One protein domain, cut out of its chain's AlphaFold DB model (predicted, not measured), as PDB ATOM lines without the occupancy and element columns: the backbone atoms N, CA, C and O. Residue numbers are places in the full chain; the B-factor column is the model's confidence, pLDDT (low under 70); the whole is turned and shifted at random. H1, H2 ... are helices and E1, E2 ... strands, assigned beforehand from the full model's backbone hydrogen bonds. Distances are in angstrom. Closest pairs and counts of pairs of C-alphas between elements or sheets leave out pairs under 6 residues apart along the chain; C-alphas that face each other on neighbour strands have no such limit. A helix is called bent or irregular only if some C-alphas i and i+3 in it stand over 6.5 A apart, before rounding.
ATOM      1  N   ALA A  60     -21.610  -3.333  -4.423       92.19
ATOM      2  CA  ALA A  60     -22.485  -4.447  -4.771       92.19
ATOM      3  C   ALA A  60     -21.885  -5.308  -5.895       92.19
ATOM      4  O   ALA A  60     -21.812  -6.529  -5.745       92.19
ATOM      5  N   GLU A  61     -21.381  -4.691  -6.973       92.25
ATOM      6  CA  GLU A  61     -20.716  -5.426  -8.054       92.25
ATOM      7  C   GLU A  61     -19.437  -6.111  -7.569       92.25
ATOM      8  O   GLU A  61     -19.219  -7.277  -7.888       92.25
ATOM      9  N   LYS A  62     -18.625  -5.439  -6.740       93.00
ATOM     10  CA  LYS A  62     -17.420  -6.046  -6.150       93.00
ATOM     11  C   LYS A  62     -17.755  -7.281  -5.311       93.00
ATOM     12  O   LYS A  62     -17.091  -8.308  -5.429       93.00
ATOM     13  N   LYS A  63     -18.815  -7.214  -4.496       94.25
ATOM     14  CA  LYS A  63     -19.287  -8.355  -3.694       94.25
ATOM     15  C   LYS A  63     -19.800  -9.496  -4.576       94.25
ATOM     16  O   LYS A  63     -19.535 -10.659  -4.275       94.25
ATOM     17  N   ALA A  64     -20.507  -9.177  -5.660       94.25
ATOM     18  CA  ALA A  64     -20.964 -10.169  -6.628       94.25
ATOM     19  C   ALA A  64     -19.781 -10.850  -7.337       94.25
ATOM     20  O   ALA A  64     -19.726 -12.077  -7.366       94.25
ATOM     21  N   ALA A  65     -18.802 -10.072  -7.811       93.88
ATOM     22  CA  ALA A  65     -17.581 -10.580  -8.432       93.88
ATOM     23  C   ALA A  65     -16.802 -11.495  -7.478       93.88
ATOM     24  O   ALA A  65     -16.459 -12.611  -7.851       93.88
ATOM     25  N   LYS A  66     -16.629 -11.089  -6.212       95.69
ATOM     26  CA  LYS A  66     -16.025 -11.928  -5.165       95.69
ATOM     27  C   LYS A  66     -16.757 -13.259  -4.995       95.69
ATOM     28  O   LYS A  66     -16.122 -14.306  -4.928       95.69
ATOM     29  N   LYS A  67     -18.092 -13.239  -4.917       95.62
ATOM     30  CA  LYS A  67     -18.899 -14.461  -4.759       95.62
ATOM     31  C   LYS A  67     -18.721 -15.409  -5.946       95.62
ATOM     32  O   LYS A  67     -18.606 -16.614  -5.740       95.62
ATOM     33  N   VAL A  68     -18.715 -14.870  -7.165       94.44
ATOM     34  CA  VAL A  68     -18.482 -15.644  -8.394       94.44
ATOM     35  C   VAL A  68     -17.075 -16.236  -8.383       94.44
ATOM     36  O   VAL A  68     -16.936 -17.440  -8.557       94.44
ATOM     37  N   ALA A  69     -16.065 -15.421  -8.083       94.81
ATOM     38  CA  ALA A  69     -14.672 -15.840  -8.087       94.81
ATOM     39  C   ALA A  69     -14.402 -16.966  -7.085       94.81
ATOM     40  O   ALA A  69     -13.887 -18.013  -7.457       94.81
ATOM     41  N   LEU A  70     -14.839 -16.797  -5.834       94.12
ATOM     42  CA  LEU A  70     -14.682 -17.819  -4.797       94.12
ATOM     43  C   LEU A  70     -15.396 -19.124  -5.154       94.12
ATOM     44  O   LEU A  70     -14.895 -20.199  -4.844       94.12
ATOM     45  N   LYS A  71     -16.560 -19.037  -5.808       93.44
ATOM     46  CA  LYS A  71     -17.277 -20.218  -6.291       93.44
ATOM     47  C   LYS A  71     -16.492 -20.929  -7.394       93.44
ATOM     48  O   LYS A  71     -16.364 -22.144  -7.339       93.44
ATOM     49  N   GLU A  72     -15.968 -20.191  -8.368       92.19
ATOM     50  CA  GLU A  72     -15.186 -20.765  -9.472       92.19
ATOM     51  C   GLU A  72     -13.900 -21.434  -8.967       92.19
ATOM     52  O   GLU A  72     -13.634 -22.577  -9.335       92.19
ATOM     53  N   MET A  73     -13.171 -20.781  -8.057       91.81
ATOM     54  CA  MET A  73     -11.958 -21.339  -7.443       91.81
ATOM     55  C   MET A  73     -12.259 -22.597  -6.615       91.81
ATOM     56  O   MET A  73     -11.515 -23.568  -6.686       91.81
ATOM     57  N   ALA A  74     -13.360 -22.609  -5.853       89.94
ATOM     58  CA  ALA A  74     -13.737 -23.762  -5.030       89.94
ATOM     59  C   ALA A  74     -14.210 -24.967  -5.857       89.94
ATOM     60  O   ALA A  74     -14.008 -26.109  -5.456       89.94
ATOM     61  N   GLU A  75     -14.865 -24.727  -6.993       86.62
ATOM     62  CA  GLU A  75     -15.340 -25.799  -7.871       86.62
ATOM     63  C   GLU A  75     -14.216 -26.433  -8.705       86.62
ATOM     64  O   GLU A  75     -14.396 -27.551  -9.189       86.62
ATOM     65  N   GLY A  76     -13.091 -25.737  -8.918       72.75
ATOM     66  CA  GLY A  76     -11.911 -26.284  -9.602       72.75
ATOM     67  C   GLY A  76     -12.173 -26.769 -11.035       72.75
ATOM     68  O   GLY A  76     -11.548 -27.719 -11.511       72.75
ATOM     69  N   ARG A  77     -13.146 -26.176 -11.741       74.75
ATOM     70  CA  ARG A  77     -13.550 -26.636 -13.080       74.75
ATOM     71  C   ARG A  77     -12.589 -26.130 -14.152       74.75
ATOM     72  O   ARG A  77     -12.362 -24.934 -14.267       74.75
ATOM     73  N   LYS A  78     -12.158 -27.021 -15.056       69.12
ATOM     74  CA  LYS A  78     -11.261 -26.687 -16.187       69.12
ATOM     75  C   LYS A  78     -11.745 -25.520 -17.065       69.12
ATOM     76  O   LYS A  78     -10.924 -24.799 -17.613       69.12
ATOM     77  N   ASN A  79     -13.061 -25.329 -17.191       77.12
ATOM     78  CA  ASN A  79     -13.655 -24.321 -18.081       77.12
ATOM     79  C   ASN A  79     -14.052 -23.014 -17.377       77.12
ATOM     80  O   ASN A  79     -14.713 -22.186 -18.000       77.12
ATOM     81  N   LYS A  80     -13.737 -22.848 -16.088       88.31
ATOM     82  CA  LYS A  80     -14.022 -21.614 -15.348       88.31
ATOM     83  C   LYS A  80     -12.907 -21.330 -14.363       88.31
ATOM     84  O   LYS A  80     -12.808 -21.999 -13.340       88.31
ATOM     85  N   VAL A  81     -12.101 -20.328 -14.680       90.75
ATOM     86  CA  VAL A  81     -10.947 -19.943 -13.875       90.75
ATOM     87  C   VAL A  81     -11.140 -18.513 -13.412       90.75
ATOM     88  O   VAL A  81     -11.466 -17.626 -14.194       90.75
ATOM     89  N   SER A  82     -10.915 -18.279 -12.127       95.00
ATOM     90  CA  SER A  82     -10.913 -16.941 -11.554       95.00
ATOM     91  C   SER A  82      -9.555 -16.667 -10.932       95.00
ATOM     92  O   SER A  82      -9.029 -17.486 -10.189       95.00
ATOM     93  N   LEU A  83      -8.998 -15.494 -11.210       95.88
ATOM     94  CA  LEU A  83      -7.763 -15.020 -10.589       95.88
ATOM     95  C   LEU A  83      -8.062 -13.830  -9.683       95.88
ATOM     96  O   LEU A  83      -9.124 -13.202  -9.769       95.88
ATOM     97  N   TYR A  84      -7.122 -13.505  -8.807       96.69
ATOM     98  CA  TYR A  84      -7.261 -12.401  -7.870       96.69
ATOM     99  C   TYR A  84      -5.977 -11.584  -7.749       96.69
ATOM    100  O   TYR A  84      -4.883 -12.049  -8.046       96.69
ATOM    101  N   ILE A  85      -6.127 -10.342  -7.296       96.25
ATOM    102  CA  ILE A  85      -5.024  -9.475  -6.883       96.25
ATOM    103  C   ILE A  85      -5.241  -9.156  -5.411       96.25
ATOM    104  O   ILE A  85      -6.240  -8.519  -5.064       96.25
ATOM    105  N   GLY A  86      -4.325  -9.627  -4.565       93.12
ATOM    106  CA  GLY A  86      -4.320  -9.380  -3.128       93.12
ATOM    107  C   GLY A  86      -3.622 -10.464  -2.324       93.12
ATOM    108  O   GLY A  86      -3.014 -11.365  -2.890       93.12
ATOM    109  N   ALA A  87      -3.713 -10.361  -0.997       89.19
ATOM    110  CA  ALA A  87      -2.996 -11.247  -0.079       89.19
ATOM    111  C   ALA A  87      -3.538 -12.685  -0.065       89.19
ATOM    112  O   ALA A  87      -2.789 -13.620   0.184       89.19
ATOM    113  N   ASN A  88      -4.844 -12.862  -0.280       92.12
ATOM    114  CA  ASN A  88      -5.487 -14.172  -0.329       92.12
ATOM    115  C   ASN A  88      -6.820 -14.090  -1.105       92.12
ATOM    116  O   ASN A  88      -7.378 -12.994  -1.243       92.12
ATOM    117  N   PRO A  89      -7.392 -15.226  -1.552       91.19
ATOM    118  CA  PRO A  89      -8.638 -15.237  -2.320       91.19
ATOM    119  C   PRO A  89      -9.841 -14.638  -1.583       91.19
ATOM    120  O   PRO A  89     -10.779 -14.162  -2.212       91.19
ATOM    121  N   LYS A  90      -9.868 -14.676  -0.243       92.19
ATOM    122  CA  LYS A  90     -10.993 -14.163   0.555       92.19
ATOM    123  C   LYS A  90     -10.908 -12.655   0.779       92.19
ATOM    124  O   LYS A  90     -11.939 -12.041   1.044       92.19
ATOM    125  N   GLU A  91      -9.735 -12.051   0.656       91.06
ATOM    126  CA  GLU A  91      -9.468 -10.642   0.974       91.06
ATOM    127  C   GLU A  91      -8.802  -9.896  -0.190       91.06
ATOM    128  O   GLU A  91      -8.150  -8.873  -0.001       91.06
ATOM    129  N   ALA A  92      -8.986 -10.385  -1.416       93.56
ATOM    130  CA  ALA A  92      -8.440  -9.731  -2.594       93.56
ATOM    131  C   ALA A  92      -9.131  -8.392  -2.901       93.56
ATOM    132  O   ALA A  92     -10.353  -8.249  -2.757       93.56
ATOM    133  N   GLN A  93      -8.338  -7.425  -3.371       93.25
ATOM    134  CA  GLN A  93      -8.808  -6.106  -3.794       93.25
ATOM    135  C   GLN A  93      -9.491  -6.149  -5.167       93.25
ATOM    136  O   GLN A  93     -10.407  -5.363  -5.423       93.25
ATOM    137  N   LEU A  94      -9.056  -7.057  -6.045       94.81
ATOM    138  CA  LEU A  94      -9.613  -7.236  -7.383       94.81
ATOM    139  C   LEU A  94      -9.749  -8.721  -7.714       94.81
ATOM    140  O   LEU A  94      -8.859  -9.513  -7.420       94.81
ATOM    141  N   TYR A  95     -10.850  -9.067  -8.377       95.81
ATOM    142  CA  TYR A  95     -11.082 -10.393  -8.939       95.81
ATOM    143  C   TYR A  95     -11.193 -10.273 -10.452       95.81
ATOM    144  O   TYR A  95     -11.969  -9.460 -10.957       95.81
ATOM    145  N   VAL A  96     -10.436 -11.101 -11.159       95.25
ATOM    146  CA  VAL A  96     -10.555 -11.299 -12.600       95.25
ATOM    147  C   VAL A  96     -11.364 -12.575 -12.795       95.25
ATOM    148  O   VAL A  96     -10.825 -13.680 -12.813       95.25
ATOM    149  N   THR A  97     -12.686 -12.411 -12.843       93.25
ATOM    150  CA  THR A  97     -13.628 -13.521 -13.017       93.25
ATOM    151  C   THR A  97     -13.658 -14.005 -14.455       93.25
ATOM    152  O   THR A  97     -13.593 -13.177 -15.367       93.25
ATOM    153  N   SER A  98     -13.873 -15.305 -14.662       89.81
ATOM    154  CA  SER A  98     -13.911 -15.903 -16.001       89.81
ATOM    155  C   SER A  98     -12.640 -15.620 -16.830       89.81
ATOM    156  O   SER A  98     -12.717 -15.249 -18.006       89.81
ATOM    157  N   ALA A  99     -11.468 -15.746 -16.201       92.38
ATOM    158  CA  ALA A  99     -10.154 -15.500 -16.792       92.38
ATOM    159  C   ALA A  99      -9.844 -16.426 -17.985       92.38
ATOM    160  O   ALA A  99      -8.991 -16.089 -18.807       92.38
ATOM    161  N   GLU A 100     -10.577 -17.533 -18.152       90.19
ATOM    162  CA  GLU A 100     -10.500 -18.404 -19.334       90.19
ATOM    163  C   GLU A 100     -10.816 -17.680 -20.650       90.19
ATOM    164  O   GLU A 100     -10.376 -18.105 -21.715       90.19
ATOM    165  N   LYS A 101     -11.557 -16.567 -20.591       90.81
ATOM    166  CA  LYS A 101     -11.890 -15.741 -21.763       90.81
ATOM    167  C   LYS A 101     -10.719 -14.875 -22.236       90.81
ATOM    168  O   LYS A 101     -10.832 -14.205 -23.259       90.81
ATOM    169  N   GLY A 102      -9.611 -14.885 -21.498       90.12
ATOM    170  CA  GLY A 102      -8.468 -14.010 -21.707       90.12
ATOM    171  C   GLY A 102      -8.615 -12.686 -20.960       90.12
ATOM    172  O   GLY A 102      -9.708 -12.162 -20.754       90.12
ATOM    173  N   THR A 103      -7.483 -12.138 -20.525       92.50
ATOM    174  CA  THR A 103      -7.397 -10.831 -19.862       92.50
ATOM    175  C   THR A 103      -6.268 -10.034 -20.495       92.50
ATOM    176  O   THR A 103      -5.139 -10.513 -20.577       92.50
ATOM    177  N   ALA A 104      -6.568  -8.814 -20.935       93.38
ATOM    178  CA  ALA A 104      -5.583  -7.907 -21.507       93.38
ATOM    179  C   ALA A 104      -5.193  -6.835 -20.482       93.38
ATOM    180  O   ALA A 104      -6.048  -6.109 -19.976       93.38
ATOM    181  N   VAL A 105      -3.894  -6.713 -20.202       92.56
ATOM    182  CA  VAL A 105      -3.334  -5.652 -19.354       92.56
ATOM    183  C   VAL A 105      -2.592  -4.660 -20.246       92.56
ATOM    184  O   VAL A 105      -1.574  -4.996 -20.848       92.56
ATOM    185  N   ILE A 106      -3.095  -3.428 -20.328       93.12
ATOM    186  CA  ILE A 106      -2.603  -2.391 -21.247       93.12
ATOM    187  C   ILE A 106      -2.114  -1.181 -20.445       93.12
ATOM    188  O   ILE A 106      -2.713  -0.802 -19.443       93.12
ATOM    189  N   GLY A 107      -1.014  -0.570 -20.884       92.25
ATOM    190  CA  GLY A 107      -0.434   0.620 -20.261       92.25
ATOM    191  C   GLY A 107       0.954   0.945 -20.813       92.25
ATOM    192  O   GLY A 107       1.626   0.072 -21.370       92.25
ATOM    193  N   GLY A 108       1.417   2.183 -20.637       93.06
ATOM    194  CA  GLY A 108       2.733   2.635 -21.114       93.06
ATOM    195  C   GLY A 108       3.922   1.946 -20.417       93.06
ATOM    196  O   GLY A 108       3.739   1.283 -19.387       93.06
ATOM    197  N   PRO A 109       5.153   2.041 -20.944       89.81
ATOM    198  CA  PRO A 109       6.360   1.617 -20.227       89.81
ATOM    199  C   PRO A 109       6.456   2.295 -18.847       89.81
ATOM    200  O   PRO A 109       6.052   3.441 -18.700       89.81
ATOM    201  N   GLY A 110       6.920   1.582 -17.817       87.75
ATOM    202  CA  GLY A 110       7.049   2.140 -16.458       87.75
ATOM    203  C   GLY A 110       5.743   2.318 -15.665       87.75
ATOM    204  O   GLY A 110       5.807   2.552 -14.468       87.75
ATOM    205  N   SER A 111       4.562   2.114 -16.264       91.38
ATOM    206  CA  SER A 111       3.251   2.250 -15.581       91.38
ATOM    207  C   SER A 111       2.927   1.167 -14.538       91.38
ATOM    208  O   SER A 111       1.808   1.091 -14.041       91.38
ATOM    209  N   GLY A 112       3.880   0.287 -14.226       90.75
ATOM    210  CA  GLY A 112       3.713  -0.722 -13.184       90.75
ATOM    211  C   GLY A 112       2.938  -1.979 -13.579       90.75
ATOM    212  O   GLY A 112       2.764  -2.817 -12.710       90.75
ATOM    213  N   LYS A 113       2.546  -2.183 -14.850       92.88
ATOM    214  CA  LYS A 113       1.784  -3.373 -15.318       92.88
ATOM    215  C   LYS A 113       2.234  -4.699 -14.694       92.88
ATOM    216  O   LYS A 113       1.404  -5.498 -14.267       92.88
ATOM    217  N   THR A 114       3.549  -4.926 -14.667       91.56
ATOM    218  CA  THR A 114       4.148  -6.149 -14.127       91.56
ATOM    219  C   THR A 114       3.925  -6.267 -12.625       91.56
ATOM    220  O   THR A 114       3.399  -7.273 -12.169       91.56
ATOM    221  N   ALA A 115       4.252  -5.221 -11.869       91.94
ATOM    222  CA  ALA A 115       4.145  -5.217 -10.415       91.94
ATOM    223  C   ALA A 115       2.692  -5.148  -9.909       91.94
ATOM    224  O   ALA A 115       2.374  -5.750  -8.891       91.94
ATOM    225  N   SER A 116       1.811  -4.423 -10.605       92.12
ATOM    226  CA  SER A 116       0.444  -4.155 -10.143       92.12
ATOM    227  C   SER A 116      -0.592  -5.167 -10.624       92.12
ATOM    228  O   SER A 116      -1.588  -5.363  -9.933       92.12
ATOM    229  N   CYS A 117      -0.374  -5.807 -11.779       93.19
ATOM    230  CA  CYS A 117      -1.345  -6.725 -12.374       93.19
ATOM    231  C   CYS A 117      -0.740  -8.084 -12.727       93.19
ATOM    232  O   CYS A 117      -1.222  -9.098 -12.240       93.19
ATOM    233  N   ILE A 118       0.304  -8.135 -13.561       93.31
ATOM    234  CA  ILE A 118       0.768  -9.407 -14.144       93.31
ATOM    235  C   ILE A 118       1.327 -10.339 -13.065       93.31
ATOM    236  O   ILE A 118       0.847 -11.461 -12.944       93.31
ATOM    237  N   ASN A 119       2.290  -9.883 -12.257       94.19
ATOM    238  CA  ASN A 119       2.888 -10.719 -11.216       94.19
ATOM    239  C   ASN A 119       1.843 -11.170 -10.190       94.19
ATOM    240  O   ASN A 119       1.761 -12.372  -9.971       94.19
ATOM    241  N   PRO A 120       0.992 -10.290  -9.621       95.12
ATOM    242  CA  PRO A 120      -0.068 -10.737  -8.720       95.12
ATOM    243  C   PRO A 120      -1.006 -11.789  -9.326       95.12
ATOM    244  O   PRO A 120      -1.366 -12.738  -8.639       95.12
ATOM    245  N   LEU A 121      -1.367 -11.669 -10.610       95.62
ATOM    246  CA  LEU A 121      -2.202 -12.668 -11.284       95.62
ATOM    247  C   LEU A 121      -1.469 -13.998 -11.497       95.62
ATOM    248  O   LEU A 121      -2.081 -15.053 -11.353       95.62
ATOM    249  N   VAL A 122      -0.167 -13.965 -11.798       95.25
ATOM    250  CA  VAL A 122       0.663 -15.179 -11.870       95.25
ATOM    251  C   VAL A 122       0.779 -15.831 -10.493       95.25
ATOM    252  O   VAL A 122       0.572 -17.034 -10.388       95.25
ATOM    253  N   MET A 123       1.026 -15.058  -9.431       94.88
ATOM    254  CA  MET A 123       1.063 -15.591  -8.062       94.88
ATOM    255  C   MET A 123      -0.285 -16.192  -7.666       94.88
ATOM    256  O   MET A 123      -0.330 -17.292  -7.141       94.88
ATOM    257  N   SER A 124      -1.390 -15.531  -8.016       95.25
ATOM    258  CA  SER A 124      -2.738 -16.064  -7.814       95.25
ATOM    259  C   SER A 124      -2.970 -17.389  -8.544       95.25
ATOM    260  O   SER A 124      -3.702 -18.234  -8.036       95.25
ATOM    261  N   ALA A 125      -2.369 -17.586  -9.719       94.56
ATOM    262  CA  ALA A 125      -2.428 -18.862 -10.423       94.56
ATOM    263  C   ALA A 125      -1.561 -19.934  -9.738       94.56
ATOM    264  O   ALA A 125      -2.003 -21.075  -9.621       94.56
ATOM    265  N   ILE A 126      -0.377 -19.560  -9.231       94.75
ATOM    266  CA  ILE A 126       0.503 -20.457  -8.464       94.75
ATOM    267  C   ILE A 126      -0.202 -20.933  -7.192       94.75
ATOM    268  O   ILE A 126      -0.272 -22.139  -6.968       94.75
ATOM    269  N   ASP A 127      -0.777 -20.004  -6.422       93.00
ATOM    270  CA  ASP A 127      -1.519 -20.259  -5.177       93.00
ATOM    271  C   ASP A 127      -2.712 -21.208  -5.378       93.00
ATOM    272  O   ASP A 127      -3.144 -21.883  -4.446       93.00
ATOM    273  N   GLN A 128      -3.263 -21.240  -6.592       92.00
ATOM    274  CA  GLN A 128      -4.382 -22.093  -6.988       92.00
ATOM    275  C   GLN A 128      -3.942 -23.399  -7.668       92.00
ATOM    276  O   GLN A 128      -4.791 -24.118  -8.192       92.00
ATOM    277  N   GLU A 129      -2.638 -23.695  -7.694       92.38
ATOM    278  CA  GLU A 129      -2.076 -24.904  -8.315       92.38
ATOM    279  C   GLU A 129      -2.421 -25.039  -9.818       92.38
ATOM    280  O   GLU A 129      -2.541 -26.138 -10.366       92.38
ATOM    281  N   LEU A 130      -2.594 -23.905 -10.513       92.25
ATOM    282  CA  LEU A 130      -2.921 -23.877 -11.937       92.25
ATOM    283  C   LEU A 130      -1.677 -24.067 -12.819       92.25
ATOM    284  O   LEU A 130      -0.638 -23.461 -12.572       92.25
ATOM    285  N   PRO A 131      -1.773 -24.815 -13.932       91.56
ATOM    286  CA  PRO A 131      -0.675 -24.913 -14.886       91.56
ATOM    287  C   PRO A 131      -0.391 -23.549 -15.537       91.56
ATOM    288  O   PRO A 131      -1.296 -22.906 -16.072       91.56
ATOM    289  N   ILE A 132       0.877 -23.124 -15.529       92.62
ATOM    290  CA  ILE A 132       1.307 -21.812 -16.030       92.62
ATOM    291  C   ILE A 132       2.332 -21.986 -17.149       92.62
ATOM    292  O   ILE A 132       3.329 -22.691 -17.002       92.62
ATOM    293  N   VAL A 133       2.107 -21.271 -18.251       92.44
ATOM    294  CA  VAL A 133       3.119 -21.003 -19.275       92.44
ATOM    295  C   VAL A 133       3.377 -19.506 -19.260       92.44
ATOM    296  O   VAL A 133       2.478 -18.718 -19.555       92.44
TER     297      VAL A 133
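AT A GLANCE: This is residues 60 to 133 of the 175 residues of an uncharacterized protein of Okeania sp. SIO2D1 (UniProt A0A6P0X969). A tiny two-strand hairpin, E1 and E2, sits between two helices, H1 on the E2 side and H2 on the E1 side. A long loop leads from E2 to H2, and its residues 107 to 112 stick out. The printed part has 74 residues, in the order H1, E1, E2, H2, with an antiparallel sheet; it is mostly helix and compact, radius of gyration of the C-alphas 12.2 A, spanning 37 by 32 by 22 A.

IN THESE COORDINATES: H1, residues 60 to 75, begins at C-alpha (-22.485, -4.447, -4.771) and measures 22.7 A. E1 is residues 83 to 85 and E2 residues 94 to 96. H2, residues 113 to 127, measures 20.0 A and ends at C-alpha (-1.519, -20.259, -5.177); it is irregular, with C-alphas 116 and 119 7.1 A apart.

HOW THE PARTS SIT: In the hairpin E1 and E2, N 83 and O 96 are 3.0 A apart, within hydrogen-bond range. The closest C-alphas of H1 and E2, Lys 66 and Tyr 95, are 6.4 A apart; those of E1 and H2, Ile 85 and Pro 120, 5.4 A. H1 and H2 are apart. Every O i to N i+4 pair is within range in H1, 8 of 11 in H2.

THE WHOLE: The farthest C-alphas, Glu 75 and Pro 109, are 37.1 A apart. The printed part has no cut; E2 to H2 is a long link. Residue 78 has pLDDT under 70.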